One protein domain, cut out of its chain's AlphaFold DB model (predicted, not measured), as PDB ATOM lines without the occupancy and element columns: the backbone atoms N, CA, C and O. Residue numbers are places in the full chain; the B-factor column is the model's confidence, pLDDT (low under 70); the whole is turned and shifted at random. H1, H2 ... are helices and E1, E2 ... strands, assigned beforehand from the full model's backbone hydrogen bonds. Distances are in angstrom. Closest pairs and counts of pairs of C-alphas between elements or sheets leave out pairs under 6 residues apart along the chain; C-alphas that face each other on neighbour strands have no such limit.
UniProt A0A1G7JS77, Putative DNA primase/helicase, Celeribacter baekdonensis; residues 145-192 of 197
ATOM      1  N   LYS A 145     190.122 187.130 195.410       72.81
ATOM      2  CA  LYS A 145     191.162 187.733 196.267       72.81
ATOM      3  C   LYS A 145     191.561 189.133 195.806       72.81
ATOM      4  O   LYS A 145     191.752 190.013 196.640       72.81
ATOM      5  N   VAL A 146     191.712 189.353 194.497       79.62
ATOM      6  CA  VAL A 146     192.018 190.685 193.949       79.62
ATOM      7  C   VAL A 146     190.843 191.637 194.170       79.62
ATOM      8  O   VAL A 146     191.053 192.759 194.616       79.62
ATOM      9  N   HIS A 147     189.620 191.190 193.906       78.31
ATOM     10  CA  HIS A 147     188.390 191.949 194.096       78.31
ATOM     11  C   HIS A 147     188.194 192.352 195.562       78.31
ATOM     12  O   HIS A 147     188.038 193.536 195.853       78.31
ATOM     13  N   ASP A 148     188.292 191.401 196.488       80.69
ATOM     14  CA  ASP A 148     188.164 191.639 197.925       80.69
ATOM     15  C   ASP A 148     189.254 192.590 198.416       80.69
ATOM     16  O   ASP A 148     188.965 193.554 199.120       80.69
ATOM     17  N   TYR A 149     190.500 192.405 197.965       82.19
ATOM     18  CA  TYR A 149     191.591 193.317 198.300       82.19
ATOM     19  C   TYR A 149     191.331 194.745 197.799       82.19
ATOM     20  O   TYR A 149     191.651 195.708 198.503       82.19
ATOM     21  N   LEU A 150     190.781 194.901 196.589       84.12
ATOM     22  CA  LEU A 150     190.440 196.208 196.022       84.12
ATOM     23  C   LEU A 150     189.332 196.893 196.830       84.12
ATOM     24  O   LEU A 150     189.497 198.060 197.173       84.12
ATOM     25  N   ILE A 151     188.270 196.171 197.200       82.19
ATOM     26  CA  ILE A 151     187.178 196.706 198.031       82.19
ATOM     27  C   ILE A 151     187.679 197.071 199.433       82.19
ATOM     28  O   ILE A 151     187.431 198.175 199.915       82.19
ATOM     29  N   GLU A 152     188.432 196.184 200.088       83.81
ATOM     30  CA  GLU A 152     188.964 196.423 201.437       83.81
ATOM     31  C   GLU A 152     189.895 197.642 201.504       83.81
ATOM     32  O   GLU A 152     190.030 198.272 202.556       83.81
ATOM     33  N   ASN A 153     190.547 197.981 200.389       83.81
ATOM     34  CA  ASN A 153     191.521 199.064 200.312       83.81
ATOM     35  C   ASN A 153     191.085 200.220 199.404       83.81
ATOM     36  O   ASN A 153     191.925 201.059 199.078       83.81
ATOM     37  N   GLU A 154     189.807 200.317 199.027       81.75
ATOM     38  CA  GLU A 154     189.289 201.330 198.091       81.75
ATOM     39  C   GLU A 154     189.663 202.761 198.518       81.75
ATOM     40  O   GLU A 154     190.088 203.579 197.704       81.75
ATOM     41  N   ALA A 155     189.641 203.043 199.826       81.88
ATOM     42  CA  ALA A 155     190.031 204.335 200.400       81.88
ATOM     43  C   ALA A 155     191.504 204.732 200.144       81.88
ATOM     44  O   ALA A 155     191.878 205.887 200.346       81.88
ATOM     45  N   ARG A 156     192.351 203.784 199.719       83.44
ATOM     46  CA  ARG A 156     193.769 203.987 199.370       83.44
ATOM     47  C   ARG A 156     193.984 204.141 197.859       83.44
ATOM     48  O   ARG A 156     195.138 204.250 197.432       83.44
ATOM     49  N   PHE A 157     192.908 204.160 197.066       84.56
ATOM     50  CA  PHE A 157     192.918 204.480 195.638       84.56
ATOM     51  C   PHE A 157     192.428 205.912 195.405       84.56
ATOM     52  O   PHE A 157     191.297 206.269 195.738       84.56
ATOM     53  N   ILE A 158     193.284 206.746 194.812       85.94
ATOM     54  CA  ILE A 158     192.979 208.163 194.561       85.94
ATOM     55  C   ILE A 158     192.124 208.292 193.297       85.94
ATOM     56  O   ILE A 158     192.496 207.776 192.245       85.94
ATOM     57  N   ASN A 159     191.003 209.011 193.378       85.06
ATOM     58  CA  ASN A 159     190.170 209.266 192.204       85.06
ATOM     59  C   ASN A 159     190.899 210.198 191.215       85.06
ATOM     60  O   ASN A 159     191.306 211.296 191.597       85.06
ATOM     61  N   LEU A 160     191.070 209.768 189.960       79.12
ATOM     62  CA  LEU A 160     191.824 210.503 188.932       79.12
ATOM     63  C   LEU A 160     191.182 211.835 188.532       79.12
ATOM     64  O   LEU A 160     191.888 212.749 188.105       79.12
ATOM     65  N   PHE A 161     189.860 211.938 188.655       77.19
ATOM     66  CA  PHE A 161     189.078 213.084 188.192       77.19
ATOM     67  C   PHE A 161     188.421 213.860 189.345       77.19
ATOM     68  O   PHE A 161     187.659 214.794 189.101       77.19
ATOM     69  N   GLY A 162     188.716 213.489 190.595       66.25
ATOM     70  CA  GLY A 162     188.238 214.176 191.794       66.25
ATOM     71  C   GLY A 162     189.168 215.302 192.258       66.25
ATOM     72  O   GLY A 162     190.376 215.261 192.047       66.25
ATOM     73  N   ASP A 163     188.612 216.283 192.974       57.91
ATOM     74  CA  ASP A 163     189.317 217.480 193.479       57.91
ATOM     75  C   ASP A 163     190.334 217.216 194.619       57.91
ATOM     76  O   ASP A 163     190.891 218.149 195.203       57.91
ATOM     77  N   THR A 164     190.603 215.959 194.978       58.81
ATOM     78  CA  THR A 164     191.369 215.638 196.190       58.81
ATOM     79  C   THR A 164     192.847 215.396 195.895       58.81
ATOM     80  O   THR A 164     193.276 214.289 195.575       58.81
ATOM     81  N   THR A 165     193.671 216.420 196.113       56.16
ATOM     82  CA  THR A 165     195.128 216.282 196.243       56.16
ATOM     83  C   THR A 165     195.489 215.796 197.648       56.16
ATOM     84  O   THR A 165     195.803 216.591 198.534       56.16
ATOM     85  N   ALA A 166     195.462 214.486 197.871       56.41
ATOM     86  CA  ALA A 166     196.117 213.883 199.027       56.41
ATOM     87  C   ALA A 166     196.843 212.613 198.580       56.41
ATOM     88  O   ALA A 166     196.361 211.498 198.747       56.41
ATOM     89  N   SER A 167     198.020 212.800 197.977       55.66
ATOM     90  CA  SER A 167     198.992 211.720 197.836       55.66
ATOM     91  C   SER A 167     199.552 211.428 199.228       55.66
ATOM     92  O   SER A 167     200.433 212.132 199.715       55.66
ATOM     93  N   ASN A 168     198.979 210.430 199.901       59.19
ATOM     94  CA  ASN A 168     199.590 209.841 201.087       59.19
ATOM     95  C   ASN A 168     200.657 208.829 200.642       59.19
ATOM     96  O   ASN A 168     200.483 208.150 199.628       59.19
ATOM     97  N   GLU A 169     201.724 208.666 201.434       61.84
ATOM     98  CA  GLU A 169     202.784 207.658 201.214       61.84
ATOM     99  C   GLU A 169     202.252 206.209 201.139       61.84
ATOM    100  O   GLU A 169     202.962 205.309 200.698       61.84
ATOM    101  N   ASP A 170     200.992 205.991 201.525       71.56
ATOM    102  CA  ASP A 170     200.319 204.692 201.579       71.56
ATOM    103  C   ASP A 170     199.314 204.439 200.431       71.56
ATOM    104  O   ASP A 170     198.436 203.574 200.523       71.56
ATOM    105  N   THR A 171     199.422 205.217 199.350       80.94
ATOM    106  CA  THR A 171     198.567 205.094 198.160       80.94
ATOM    107  C   THR A 171     198.857 203.790 197.416       80.94
ATOM    108  O   THR A 171     200.001 203.503 197.062       80.94
ATOM    109  N   LEU A 172     197.811 203.014 197.130       84.12
ATOM    110  CA  LEU A 172     197.923 201.728 196.437       84.12
ATOM    111  C   LEU A 172     197.704 201.827 194.923       84.12
ATOM    112  O   LEU A 172     198.131 200.935 194.179       84.12
ATOM    113  N   GLY A 173     197.083 202.910 194.466       86.62
ATOM    114  CA  GLY A 173     196.779 203.146 193.065       86.62
ATOM    115  C   GLY A 173     195.819 204.306 192.868       86.62
ATOM    116  O   GLY A 173     195.635 205.146 193.751       86.62
ATOM    117  N   TYR A 174     195.204 204.327 191.695       87.75
ATOM    118  CA  TYR A 174     194.209 205.317 191.309       87.75
ATOM    119  C   TYR A 174     192.920 204.633 190.864       87.75
ATOM    120  O   TYR A 174     192.931 203.441 190.568       87.75
ATOM    121  N   GLN A 175     191.819 205.367 190.808       88.75
ATOM    122  CA  GLN A 175     190.540 204.850 190.326       88.75
ATOM    123  C   GLN A 175     189.762 205.907 189.542       88.75
ATOM    124  O   GLN A 175     189.971 207.108 189.728       88.75
ATOM    125  N   ASP A 176     188.863 205.453 188.683       85.81
ATOM    126  CA  ASP A 176     187.781 206.248 188.109       85.81
ATOM    127  C   ASP A 176     186.454 205.476 188.202       85.81
ATOM    128  O   ASP A 176     186.372 204.452 188.881       85.81
ATOM    129  N   ASP A 177     185.405 205.967 187.540       80.12
ATOM    130  CA  ASP A 177     184.066 205.369 187.595       80.12
ATOM    131  C   ASP A 177     183.989 203.952 186.984       80.12
ATOM    132  O   ASP A 177     182.975 203.270 187.140       80.12
ATOM    133  N   GLN A 178     185.018 203.508 186.254       79.50
ATOM    134  CA  GLN A 178     185.029 202.236 185.528       79.50
ATOM    135  C   GLN A 178     186.214 201.326 185.878       79.50
ATOM    136  O   GLN A 178     186.098 200.109 185.714       79.50
ATOM    137  N   PHE A 179     187.343 201.869 186.336       83.38
ATOM    138  CA  PHE A 179     188.598 201.133 186.459       83.38
ATOM    139  C   PHE A 179     189.381 201.451 187.736       83.38
ATOM    140  O   PHE A 179     189.489 202.597 188.169       83.38
ATOM    141  N   PHE A 180     190.046 200.417 188.267       84.44
ATOM    142  CA  PHE A 180     191.147 200.551 189.221       84.44
ATOM    143  C   PHE A 180     192.494 200.472 188.493       84.44
ATOM    144  O   PHE A 180     192.794 199.512 187.784       84.44
ATOM    145  N   TYR A 181     193.348 201.460 188.730       86.50
ATOM    146  CA  TYR A 181     194.713 201.554 188.225       86.50
ATOM    147  C   TYR A 181     195.694 201.209 189.345       86.50
ATOM    148  O   TYR A 181     196.047 202.042 190.183       86.50
ATOM    149  N   VAL A 182     196.133 199.956 189.373       86.69
ATOM    150  CA  VAL A 182     196.967 199.414 190.450       86.69
ATOM    151  C   VAL A 182     198.449 199.691 190.182       86.69
ATOM    152  O   VAL A 182     198.955 199.424 189.092       86.69
ATOM    153  N   LEU A 183     199.180 200.199 191.184       84.50
ATOM    154  CA  LEU A 183     200.631 200.380 191.061       84.50
ATOM    155  C   LEU A 183     201.348 199.023 190.958       84.50
ATOM    156  O   LEU A 183     200.951 198.081 191.646       84.50
ATOM    157  N   PRO A 184     202.469 198.914 190.217       79.06
ATOM    158  CA  PRO A 184     203.195 197.649 190.072       79.06
ATOM    159  C   PRO A 184     203.565 196.982 191.407       79.06
ATOM    160  O   PRO A 184     203.469 195.768 191.546       79.06
ATOM    161  N   GLN A 185     203.929 197.775 192.421       78.50
ATOM    162  CA  GLN A 185     204.264 197.268 193.758       78.50
ATOM    163  C   GLN A 185     203.039 196.729 194.511       78.50
ATOM    164  O   GLN A 185     203.155 195.762 195.261       78.50
ATOM    165  N   THR A 186     201.873 197.343 194.312       81.75
ATOM    166  CA  THR A 186     200.597 196.891 194.875       81.75
ATOM    167  C   THR A 186     200.144 195.607 194.196       81.75
ATOM    168  O   THR A 186     199.784 194.659 194.885       81.75
ATOM    169  N   TYR A 187     200.252 195.542 192.868       78.94
ATOM    170  CA  TYR A 187     199.923 194.346 192.099       78.94
ATOM    171  C   TYR A 187     200.765 193.155 192.560       78.94
ATOM    172  O   TYR A 187     200.222 192.110 192.899       78.94
ATOM    173  N   SER A 188     202.081 193.345 192.719       78.25
ATOM    174  CA  SER A 188     202.946 192.317 193.300       78.25
ATOM    175  C   SER A 188     202.505 191.893 194.704       78.25
ATOM    176  O   SER A 188     202.543 190.709 194.990       78.25
ATOM    177  N   ARG A 189     202.041 192.796 195.579       77.44
ATOM    178  CA  ARG A 189     201.533 192.425 196.919       77.44
ATOM    179  C   ARG A 189     200.210 191.657 196.881       77.44
ATOM    180  O   ARG A 189     200.004 190.810 197.741       77.44
ATOM    181  N   MET A 190     199.335 191.957 195.921       72.56
ATOM    182  CA  MET A 190     198.068 191.244 195.716       72.56
ATOM    183  C   MET A 190     198.303 189.814 195.213       72.56
ATOM    184  O   MET A 190     197.584 188.900 195.602       72.56
ATOM    185  N   THR A 191     199.321 189.614 194.367       67.06
ATOM    186  CA  THR A 191     199.604 188.322 193.720       67.06
ATOM    187  C   THR A 191     200.677 187.483 194.419       67.06
ATOM    188  O   THR A 191     200.805 186.297 194.130       67.06
ATOM    189  N   ASP A 192     201.489 188.067 195.306       64.88
ATOM    190  CA  ASP A 192     202.546 187.353 196.034       64.88
ATOM    191  C   ASP A 192     201.918 186.555 197.186       64.88
ATOM    192  O   ASP A 192     201.843 186.996 198.337       64.88
TER     193      ASP A 192
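This is residues 145 to 192 of the 197 residues of the protein "Putative DNA primase/helicase" of Celeribacter baekdonensis (UniProt A0A1G7JS77). A small three-stranded sheet sits in the middle, with the wide loop between E1 and E2 reaching out at one end and two short helices, H1 and H2, at the other. The printed part has 48 residues, of which the two named helices hold 16 and the three named strands 9; along the chain the named elements come in the order H1, E1, E2, E3, H2, the sheet, in the order E1 E2 E3, is mixed, and the class is mixed, helices and strands. The whole is compact, radius of gyration of the C-alphas 10.5 A, spanning 33 by 23 by 16 A.

Inner strand E2, residues 173 to 175, is parallel to E1, residues 157 to 159, at 41 degrees, with N 175 and O 158 2.9 A apart. E2 forms an antiparallel hairpin with E3, residues 180 to 182, at 168 degrees; N 181 and O 174 are 2.7 A apart. H1, residues 145 to 152, and H2, residues 184 to 191, touch at a steep tilt of 65 degrees, opposite ways; their closest C-alphas, Val 146 and Met 190, are 6.3 A apart. Each only grazes the sheet. In both helices every O i to N i+4 pair is within hydrogen-bond range.

H1 measures 10.3 A from C-alpha 145 at (191.162, 187.733, 196.267); H2 measures 10.6 A, to C-alpha 191 at (199.604, 188.322, 193.720).

The printed part has no cut. The link E1 to E2 is long, 13 residues. Residues 162 to 169 and 191 to 192 have pLDDT under 70.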